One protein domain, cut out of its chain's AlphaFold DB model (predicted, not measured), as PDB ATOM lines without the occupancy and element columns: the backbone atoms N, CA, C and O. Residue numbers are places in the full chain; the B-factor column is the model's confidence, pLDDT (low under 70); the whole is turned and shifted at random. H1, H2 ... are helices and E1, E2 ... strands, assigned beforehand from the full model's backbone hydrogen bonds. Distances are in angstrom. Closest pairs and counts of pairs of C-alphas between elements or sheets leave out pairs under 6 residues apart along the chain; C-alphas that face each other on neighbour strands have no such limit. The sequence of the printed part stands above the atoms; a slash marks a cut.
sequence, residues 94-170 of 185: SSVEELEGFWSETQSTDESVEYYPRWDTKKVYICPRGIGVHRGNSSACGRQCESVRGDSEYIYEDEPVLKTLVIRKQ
ATOM      1  N   SER A  94     158.777 299.482 226.204       90.69
ATOM      2  CA  SER A  94     159.717 298.631 225.469       90.69
ATOM      3  C   SER A  94     160.633 297.887 226.431       90.69
ATOM      4  O   SER A  94     161.202 298.501 227.335       90.69
ATOM      5  N   SER A  95     160.814 296.589 226.221       92.75
ATOM      6  CA  SER A  95     161.824 295.787 226.907       92.75
ATOM      7  C   SER A  95     162.712 295.076 225.895       92.75
ATOM      8  O   SER A  95     162.314 294.800 224.762       92.75
ATOM      9  N   VAL A  96     163.956 294.837 226.299       93.62
ATOM     10  CA  VAL A  96     164.957 294.165 225.477       93.62
ATOM     11  C   VAL A  96     165.594 293.079 226.323       93.62
ATOM     12  O   VAL A  96     166.123 293.360 227.398       93.62
ATOM     13  N   GLU A  97     165.550 291.848 225.834       93.31
ATOM     14  CA  GLU A  97     166.153 290.688 226.483       93.31
ATOM     15  C   GLU A  97     166.963 289.866 225.476       93.31
ATOM     16  O   GLU A  97     166.684 289.861 224.277       93.31
ATOM     17  N   GLU A  98     168.003 289.187 225.957       92.38
ATOM     18  CA  GLU A  98     168.774 288.231 225.165       92.38
ATOM     19  C   GLU A  98     168.523 286.830 225.708       92.38
ATOM     20  O   GLU A  98     168.703 286.572 226.898       92.38
ATOM     21  N   LEU A  99     168.108 285.927 224.826       89.81
ATOM     22  CA  LEU A  99     167.748 284.558 225.171       89.81
ATOM     23  C   LEU A  99     168.613 283.566 224.354       89.81
ATOM     24  O   LEU A  99     168.967 283.852 223.204       89.81
ATOM     25  N   GLU A 100     168.924 282.378 224.906       84.25
ATOM     26  CA  GLU A 100     169.657 281.279 224.217       84.25
ATOM     27  C   GLU A 100     168.770 280.092 223.767       84.25
ATOM     28  O   GLU A 100     168.205 279.395 224.607       84.25
ATOM     29  N   GLY A 101     168.645 279.841 222.451       76.75
ATOM     30  CA  GLY A 101     167.754 278.807 221.888       76.75
ATOM     31  C   GLY A 101     166.526 279.301 221.098       76.75
ATOM     32  O   GLY A 101     166.544 280.369 220.490       76.75
ATOM     33  N   PHE A 102     165.486 278.457 221.047       67.38
ATOM     34  CA  PHE A 102     164.214 278.699 220.353       67.38
ATOM     35  C   PHE A 102     163.062 278.778 221.362       67.38
ATOM     36  O   PHE A 102     162.963 277.934 222.252       67.38
ATOM     37  N   TRP A 103     162.151 279.730 221.167       68.56
ATOM     38  CA  TRP A 103     160.935 279.905 221.972       68.56
ATOM     39  C   TRP A 103     159.730 280.152 221.077       68.56
ATOM     40  O   TRP A 103     159.836 280.725 219.995       68.56
ATOM     41  N   SER A 104     158.577 279.728 221.581       71.75
ATOM     42  CA  SER A 104     157.259 280.053 221.055       71.75
ATOM     43  C   SER A 104     156.426 280.540 222.227       71.75
ATOM     44  O   SER A 104     156.320 279.838 223.232       71.75
ATOM     45  N   GLU A 105     155.831 281.717 222.096       76.56
ATOM     46  CA  GLU A 105     155.033 282.333 223.149       76.56
ATOM     47  C   GLU A 105     153.752 282.914 222.554       76.56
ATOM     48  O   GLU A 105     153.744 283.398 221.420       76.56
ATOM     49  N   THR A 106     152.662 282.828 223.311       82.31
ATOM     50  CA  THR A 106     151.402 283.489 222.970       82.31
ATOM     51  C   THR A 106     151.457 284.916 223.487       82.31
ATOM     52  O   THR A 106     151.762 285.125 224.657       82.31
ATOM     53  N   GLN A 107     151.123 285.879 222.635       81.31
ATOM     54  CA  GLN A 107     151.159 287.303 222.964       81.31
ATOM     55  C   GLN A 107     149.749 287.881 223.001       81.31
ATOM     56  O   GLN A 107     148.836 287.379 222.332       81.31
ATOM     57  N   SER A 108     149.568 288.927 223.799       84.06
ATOM     58  CA  SER A 108     148.349 289.724 223.766       84.06
ATOM     59  C   SER A 108     148.328 290.613 222.518       84.06
ATOM     60  O   SER A 108     149.348 290.857 221.881       84.06
ATOM     61  N   THR A 109     147.148 291.094 222.127       84.12
ATOM     62  CA  THR A 109     146.997 291.908 220.905       84.12
ATOM     63  C   THR A 109     147.573 293.320 221.033       84.12
ATOM     64  O   THR A 109     147.728 294.005 220.028       84.12
ATOM     65  N   ASP A 110     147.838 293.772 222.258       86.56
ATOM     66  CA  ASP A 110     148.526 295.025 222.586       86.56
ATOM     67  C   ASP A 110     150.054 294.870 222.662       86.56
ATOM     68  O   ASP A 110     150.756 295.860 222.872       86.56
ATOM     69  N   GLU A 111     150.583 293.659 222.477       88.19
ATOM     70  CA  GLU A 111     152.016 293.381 222.466       88.19
ATOM     71  C   GLU A 111     152.507 293.123 221.034       88.19
ATOM     72  O   GLU A 111     151.869 292.447 220.226       88.19
ATOM     73  N   SER A 112     153.674 293.673 220.715       88.12
ATOM     74  CA  SER A 112     154.426 293.357 219.505       88.12
ATOM     75  C   SER A 112     155.841 292.958 219.888       88.12
ATOM     76  O   SER A 112     156.482 293.610 220.717       88.12
ATOM     77  N   VAL A 113     156.330 291.874 219.292       90.25
ATOM     78  CA  VAL A 113     157.652 291.331 219.600       90.25
ATOM     79  C   VAL A 113     158.457 291.151 218.325       90.25
ATOM     80  O   VAL A 113     157.995 290.562 217.347       90.25
ATOM     81  N   GLU A 114     159.683 291.655 218.348       91.12
ATOM     82  CA  GLU A 114     160.651 291.537 217.266       91.12
ATOM     83  C   GLU A 114     161.791 290.610 217.695       91.12
ATOM     84  O   GLU A 114     162.342 290.736 218.793       91.12
ATOM     85  N   TYR A 115     162.163 289.688 216.807       90.88
ATOM     86  CA  TYR A 115     163.201 288.692 217.051       90.88
ATOM     87  C   TYR A 115     164.380 288.911 216.109       90.88
ATOM     88  O   TYR A 115     164.229 288.866 214.887       90.88
ATOM     89  N   TYR A 116     165.570 289.070 216.684       92.38
ATOM     90  CA  TYR A 116     166.819 289.242 215.943       92.38
ATOM     91  C   TYR A 116     167.785 288.096 216.284       92.38
ATOM     92  O   TYR A 116     168.611 288.230 217.196       92.38
ATOM     93  N   PRO A 117     167.661 286.938 215.603       91.88
ATOM     94  CA  PRO A 117     168.523 285.787 215.837       91.88
ATOM     95  C   PRO A 117     169.926 286.023 215.273       91.88
ATOM     96  O   PRO A 117     170.090 286.495 214.145       91.88
ATOM     97  N   ARG A 118     170.949 285.642 216.038       92.44
ATOM     98  CA  ARG A 118     172.351 285.664 215.616       92.44
ATOM     99  C   ARG A 118     173.102 284.436 216.114       92.44
ATOM    100  O   ARG A 118     172.901 283.971 217.235       92.44
ATOM    101  N   TRP A 119     173.997 283.934 215.273       92.06
ATOM    102  CA  TRP A 119     174.973 282.935 215.689       92.06
ATOM    103  C   TRP A 119     176.085 283.617 216.477       92.06
ATOM    104  O   TRP A 119     176.621 284.639 216.050       92.06
ATOM    105  N   ASP A 120     176.415 283.044 217.623       92.75
ATOM    106  CA  ASP A 120     177.510 283.459 218.490       92.75
ATOM    107  C   ASP A 120     178.326 282.217 218.878       92.75
ATOM    108  O   ASP A 120     177.933 281.083 218.594       92.75
ATOM    109  N   THR A 121     179.466 282.412 219.525       93.38
ATOM    110  CA  THR A 121     180.307 281.327 220.041       93.38
ATOM    111  C   THR A 121     180.410 281.419 221.550       93.38
ATOM    112  O   THR A 121     180.764 282.467 222.091       93.38
ATOM    113  N   LYS A 122     180.143 280.313 222.246       92.69
ATOM    114  CA  LYS A 122     180.374 280.203 223.689       92.69
ATOM    115  C   LYS A 122     181.574 279.310 223.967       92.69
ATOM    116  O   LYS A 122     181.717 278.246 223.373       92.69
ATOM    117  N   LYS A 123     182.400 279.724 224.927       94.19
ATOM    118  CA  LYS A 123     183.522 278.923 225.418       94.19
ATOM    119  C   LYS A 123     183.018 277.875 226.395       94.19
ATOM    120  O   LYS A 123     182.614 278.201 227.510       94.19
ATOM    121  N   VAL A 124     183.072 276.614 225.998       94.50
ATOM    122  CA  VAL A 124     182.678 275.484 226.833       94.50
ATOM    123  C   VAL A 124     183.911 274.837 227.434       94.50
ATOM    124  O   VAL A 124     184.821 274.412 226.729       94.50
ATOM    125  N   TYR A 125     183.947 274.769 228.762       95.31
ATOM    126  CA  TYR A 125     185.056 274.161 229.489       95.31
ATOM    127  C   TYR A 125     185.220 272.675 229.146       95.31
ATOM    128  O   TYR A 125     184.256 271.905 229.218       95.31
ATOM    129  N   ILE A 126     186.456 272.264 228.866       96.06
ATOM    130  CA  ILE A 126     186.830 270.875 228.615       96.06
ATOM    131  C   ILE A 126     187.637 270.337 229.796       96.06
ATOM    132  O   ILE A 126     188.684 270.865 230.169       96.06
ATOM    133  N   CYS A 127     187.157 269.239 230.378       94.94
ATOM    134  CA  CYS A 127     187.858 268.555 231.456       94.94
ATOM    135  C   CYS A 127     189.214 268.008 230.961       94.94
ATOM    136  O   CYS A 127     189.219 267.276 229.971       94.94
ATOM    137  N   PRO A 128     190.333 268.223 231.687       94.56
ATOM    138  CA  PRO A 128     191.651 267.677 231.342       94.56
ATOM    139  C   PRO A 128     191.676 266.154 231.159       94.56
ATOM    140  O   PRO A 128     192.530 265.614 230.468       94.56
ATOM    141  N   ARG A 129     190.731 265.447 231.791       93.56
ATOM    142  CA  ARG A 129     190.571 263.988 231.697       93.56
ATOM    143  C   ARG A 129     189.505 263.539 230.693       93.56
ATOM    144  O   ARG A 129     189.207 262.352 230.643       93.56
ATOM    145  N   GLY A 130     188.880 264.460 229.960       91.56
ATOM    146  CA  GLY A 130     187.819 264.151 228.995       91.56
ATOM    147  C   GLY A 130     186.527 263.605 229.616       91.56
ATOM    148  O   GLY A 130     185.747 262.946 228.936       91.56
ATOM    149  N   ILE A 131     186.285 263.837 230.912       93.38
ATOM    150  CA  ILE A 131     185.087 263.339 231.599       93.38
ATOM    151  C   ILE A 131     183.875 264.179 231.172       93.38
ATOM    152  O   ILE A 131     183.771 265.350 231.535       93.38
ATOM    153  N   GLY A 132     182.942 263.566 230.436       91.31
ATOM    154  CA  GLY A 132     181.791 264.260 229.847       91.31
ATOM    155  C   GLY A 132     180.905 264.997 230.857       91.31
ATOM    156  O   GLY A 132     180.502 266.124 230.597       91.31
ATOM    157  N   VAL A 133     180.675 264.427 232.047       93.38
ATOM    158  CA  VAL A 133     179.854 265.063 233.100       93.38
ATOM    159  C   VAL A 133     180.485 266.321 233.712       93.38
ATOM    160  O   VAL A 133     179.804 267.069 234.403       93.38
ATOM    161  N   HIS A 134     181.775 266.576 233.470       93.12
ATOM    162  CA  HIS A 134     182.450 267.807 233.900       93.12
ATOM    163  C   HIS A 134     182.456 268.886 232.806       93.12
ATOM    164  O   HIS A 134     182.909 270.007 233.043       93.12
ATOM    165  N   ARG A 135     182.015 268.561 231.585       92.62
ATOM    166  CA  ARG A 135     182.044 269.489 230.454       92.62
ATOM    167  C   ARG A 135     181.155 270.699 230.734       92.62
ATOM    168  O   ARG A 135     180.055 270.562 231.255       92.62
ATOM    169  N   GLY A 136     181.654 271.888 230.412       92.38
ATOM    170  CA  GLY A 136     180.970 273.152 230.692       92.38
ATOM    171  C   GLY A 136     180.987 273.591 232.161       92.38
ATOM    172  O   GLY A 136     180.587 274.716 232.437       92.38
ATOM    173  N   ASN A 137     181.491 272.772 233.095       92.38
ATOM    174  CA  ASN A 137     181.560 273.115 234.515       92.38
ATOM    175  C   ASN A 137     182.922 272.747 235.133       92.38
ATOM    176  O   ASN A 137     183.146 271.617 235.572       92.38
ATOM    177  N   SER A 138     183.827 273.723 235.236       91.56
ATOM    178  CA  SER A 138     185.152 273.515 235.836       91.56
ATOM    179  C   SER A 138     185.100 273.149 237.317       91.56
ATOM    180  O   SER A 138     185.939 272.376 237.769       91.56
ATOM    181  N   SER A 139     184.082 273.599 238.057       92.44
ATOM    182  CA  SER A 139     183.921 273.264 239.479       92.44
ATOM    183  C   SER A 139     183.583 271.789 239.730       92.44
ATOM    184  O   SER A 139     183.793 271.289 240.831       92.44
ATOM    185  N   ALA A 140     183.114 271.065 238.706       93.06
ATOM    186  CA  ALA A 140     182.905 269.620 238.786       93.06
ATOM    187  C   ALA A 140     184.231 268.832 238.788       93.06
ATOM    188  O   ALA A 140     184.256 267.648 239.125       93.06
ATOM    189  N   CYS A 141     185.350 269.464 238.417       93.50
ATOM    190  CA  CYS A 141     186.661 268.830 238.460       93.50
ATOM    191  C   CYS A 141     187.211 268.778 239.890       93.50
ATOM    192  O   CYS A 141     187.377 269.795 240.549       93.50
ATOM    193  N   GLY A 142     187.561 267.574 240.348       92.50
ATOM    194  CA  GLY A 142     188.311 267.374 241.591       92.50
ATOM    195  C   GLY A 142     189.824 267.243 241.376       92.50
ATOM    196  O   GLY A 142     190.320 267.288 240.247       92.50
ATOM    197  N   ARG A 143     190.555 266.948 242.462       93.12
ATOM    198  CA  ARG A 143     192.033 266.845 242.493       93.12
ATOM    199  C   ARG A 143     192.650 265.994 241.381       93.12
ATOM    200  O   ARG A 143     193.716 266.320 240.879       93.12
ATOM    201  N   GLN A 144     192.002 264.897 240.982       93.81
ATOM    202  CA  GLN A 144     192.530 264.036 239.916       93.81
ATOM    203  C   GLN A 144     192.547 264.735 238.548       93.81
ATOM    204  O   GLN A 144     193.422 264.459 237.738       93.81
ATOM    205  N   CYS A 145     191.586 265.618 238.271       93.62
ATOM    206  CA  CYS A 145     191.571 266.402 237.037       93.62
ATOM    207  C   CYS A 145     192.624 267.513 237.092       93.62
ATOM    208  O   CYS A 145     193.327 267.730 236.110       93.62
ATOM    209  N   GLU A 146     192.779 268.157 238.253       91.38
ATOM    210  CA  GLU A 146     193.814 269.174 238.466       91.38
ATOM    211  C   GLU A 146     195.225 268.598 238.348       91.38
ATOM    212  O   GLU A 146     196.072 269.206 237.709       91.38
ATOM    213  N   SER A 147     195.460 267.391 238.868       93.31
ATOM    214  CA  SER A 147     196.753 266.713 238.736       93.31
ATOM    215  C   SER A 147     197.127 266.421 237.283       93.31
ATOM    216  O   SER A 147     198.313 266.424 236.972       93.31
ATOM    217  N   VAL A 148     196.152 266.149 236.406       93.50
ATOM    218  CA  VAL A 148     196.401 265.951 234.964       93.50
ATOM    219  C   VAL A 148     196.662 267.281 234.264       93.50
ATOM    220  O   VAL A 148     197.485 267.340 233.358       93.50
ATOM    221  N   ARG A 149     195.991 268.354 234.689       92.00
ATOM    222  CA  ARG A 149     196.233 269.701 234.161       92.00
ATOM    223  C   ARG A 149     197.616 270.236 234.553       92.00
ATOM    224  O   ARG A 149     198.268 270.894 233.742       92.00
ATOM    225  N   GLY A 150     198.045 269.964 235.787       91.19
ATOM    226  CA  GLY A 150     199.237 270.568 236.377       91.19
ATOM    227  C   GLY A 150     199.124 272.092 236.384       91.19
ATOM    228  O   GLY A 150     198.071 272.632 236.733       91.19
ATOM    229  N   ASP A 151     200.181 272.756 235.921       90.00
ATOM    230  CA  ASP A 151     200.266 274.219 235.810       90.00
ATOM    231  C   ASP A 151     199.682 274.770 234.496       90.00
ATOM    232  O   ASP A 151     199.741 275.973 234.242       90.00
ATOM    233  N   SER A 152     199.126 273.906 233.639       89.94
ATOM    234  CA  SER A 152     198.532 274.331 232.368       89.94
ATOM    235  C   SER A 152     197.247 275.131 232.594       89.94
ATOM    236  O   SER A 152     196.494 274.900 233.545       89.94
ATOM    237  N   GLU A 153     196.943 276.040 231.671       91.88
ATOM    238  CA  GLU A 153     195.682 276.778 231.688       91.88
ATOM    239  C   GLU A 153     194.468 275.863 231.449       91.88
ATOM    240  O   GLU A 153     194.575 274.717 231.003       91.88
ATOM    241  N   TYR A 154     193.277 276.364 231.783       91.12
ATOM    242  CA  TYR A 154     192.035 275.662 231.474       91.12
ATOM    243  C   TYR A 154     191.790 275.615 229.962       91.12
ATOM    244  O   TYR A 154     191.966 276.607 229.258       91.12
ATOM    245  N   ILE A 155     191.325 274.460 229.482       93.38
ATOM    246  CA  ILE A 155     191.006 274.235 228.072       93.38
ATOM    247  C   ILE A 155     189.526 274.542 227.847       93.38
ATOM    248  O   ILE A 155     188.664 274.103 228.614       93.38
ATOM    249  N   TYR A 156     189.238 275.273 226.775       95.69
ATOM    250  CA  TYR A 156     187.886 275.593 226.333       95.69
ATOM    251  C   TYR A 156     187.734 275.265 224.850       95.69
ATOM    252  O   TYR A 156     188.696 275.354 224.090       95.69
ATOM    253  N   GLU A 157     186.519 274.909 224.457       95.06
ATOM    254  CA  GLU A 157     186.109 274.704 223.069       95.06
ATOM    255  C   GLU A 157     185.059 275.753 222.699       95.06
ATOM    256  O   GLU A 157     184.152 276.021 223.490       95.06
ATOM    257  N   ASP A 158     185.188 276.356 221.519       95.94
ATOM    258  CA  ASP A 158     184.188 277.291 221.008       95.94
ATOM    259  C   ASP A 158     183.032 276.504 220.384       95.94
ATOM    260  O   ASP A 158     183.200 275.808 219.383       95.94
ATOM    261  N   GLU A 159     181.842 276.623 220.970       94.12
ATOM    262  CA  GLU A 159     180.621 276.030 220.426       94.12
ATOM    263  C   GLU A 159     179.700 277.096 219.834       94.12
ATOM    264  O   GLU A 159     179.467 278.120 220.488       94.12
ATOM    265  N   PRO A 160     179.107 276.855 218.649       92.56
ATOM    266  CA  PRO A 160     178.094 277.744 218.110       92.56
ATOM    267  C   PRO A 160     176.844 277.711 218.996       92.56
ATOM    268  O   PRO A 160     176.292 276.650 219.292       92.56
ATOM    269  N   VAL A 161     176.371 278.886 219.395       92.38
ATOM    270  CA  VAL A 161     175.115 279.080 220.119       92.38
ATOM    271  C   VAL A 161     174.239 280.062 219.349       92.38
ATOM    272  O   VAL A 161     174.713 281.076 218.838       92.38
ATOM    273  N   LEU A 162     172.948 279.751 219.254       92.12
ATOM    274  CA  LEU A 162     171.960 280.682 218.732       92.12
ATOM    275  C   LEU A 162     171.501 281.591 219.872       92.12
ATOM    276  O   LEU A 162     170.875 281.125 220.827       92.12
ATOM    277  N   LYS A 163     171.801 282.882 219.756       92.38
ATOM    278  CA  LYS A 163     171.278 283.919 220.643       92.38
ATOM    279  C   LYS A 163     170.236 284.728 219.899       92.38
ATOM    280  O   LYS A 163     170.439 285.066 218.735       92.38
ATOM    281  N   THR A 164     169.151 285.081 220.568       92.12
ATOM    282  CA  THR A 164     168.129 285.953 219.983       92.12
ATOM    283  C   THR A 164     167.958 287.165 220.867       92.12
ATOM    284  O   THR A 164     167.651 287.032 222.051       92.12
ATOM    285  N   LEU A 165     168.149 288.345 220.279       93.44
ATOM    286  CA  LEU A 165     167.708 289.587 220.894       93.44
ATOM    287  C   LEU A 165     166.200 289.697 220.669       93.44
ATOM    288  O   LEU A 165     165.738 289.661 219.525       93.44
ATOM    289  N   VAL A 166     165.452 289.795 221.756       93.25
ATOM    290  CA  VAL A 166     164.000 289.931 221.755       93.25
ATOM    291  C   VAL A 166     163.676 291.347 222.192       93.25
ATOM    292  O   VAL A 166     164.057 291.768 223.284       93.25
ATOM    293  N   ILE A 167     162.998 292.090 221.325       93.25
ATOM    294  CA  ILE A 167     162.493 293.426 221.631       93.25
ATOM    295  C   ILE A 167     160.985 293.304 221.775       93.25
ATOM    296  O   ILE A 167     160.304 292.997 220.799       93.25
ATOM    297  N   ARG A 168     160.463 293.546 222.975       92.56
ATOM    298  CA  ARG A 168     159.022 293.555 223.241       92.56
ATOM    299  C   ARG A 168     158.552 294.986 223.359       92.56
ATOM    300  O   ARG A 168     159.201 295.798 224.016       92.56
ATOM    301  N   LYS A 169     157.426 295.292 222.734       92.19
ATOM    302  CA  LYS A 169     156.757 296.585 222.811       92.19
ATOM    303  C   LYS A 169     155.310 296.335 223.191       92.19
ATOM    304  O   LYS A 169     154.592 295.674 222.447       92.19
ATOM    305  N   GLN A 170     154.888 296.890 224.314       91.75
ATOM    306  CA  GLN A 170     153.513 296.825 224.779       91.75
ATOM    307  C   GLN A 170     152.868 298.204 224.698       91.75
ATOM    308  O   GLN A 170     153.420 299.186 225.204       91.75
TER     309      GLN A 170
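Overview. This is residues 94 to 170 of the 185 residues of the protein "BTB domain-containing protein" of Botryotinia fuckeliana (strain T4) (UniProt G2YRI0). A long, twisted ribbon of two antiparallel strands, E2 and E3, runs most of the length of a rod; the short strand E1 lies along the last part of E3 at one end, and a small head of loop, residues 127 to 142, with the helix H1 is at the other. The printed part has 77 residues, in the order E1, E2, H1, E3, and is mostly strand. The sheet runs E1, E3, E2, antiparallel throughout. The whole is extended, with a radius of gyration of the C-alphas of 18.9 A and spans of 58 by 18 by 17 A.

Along the chain. E1, residues 94 to 100, begins at C-alpha 94 (159.717, 298.631, 225.469) and is 20.0 A long. E2, residues 111 to 126, is 41.9 A long and bends by 59 degrees at residue 118. H1, residues 143 to 149, is 9.8 A long. E3, residues 155 to 170, is 43.9 A long, bends by 55 degrees at residue 158 and ends at C-alpha 170 (153.513, 296.825, 224.779).

Arrangement. E3 is the inner strand. E1 is its antiparallel neighbour at 154 degrees; N 97 and O 166 are 3.0 A apart, within hydrogen-bond range. E2 is its other antiparallel neighbour, at 168 degrees; N 112 and O 169 are 2.8 A apart and N 126 and O 155 2.9 A, both within that range. The edge strands E1 and E2 are apart. The sheet is twisted, with C-alphas up to 4.4 A off its best plane. H1 is not on the sheet and is apart from E1. In H1 every O i to N i+4 pair is within hydrogen-bond range.

Size, cuts and confidence. The two C-alphas farthest apart, those of Thr 109 and Ser 147, are 58.6 A from each other. The printed part has no cut. The link from E2 to H1 is long, with 16 residues; that from E1 to E2 is short and that from H1 to E3 is tight. The mean pLDDT of the printed part is 90.6, and residues 102 to 103 are under 70.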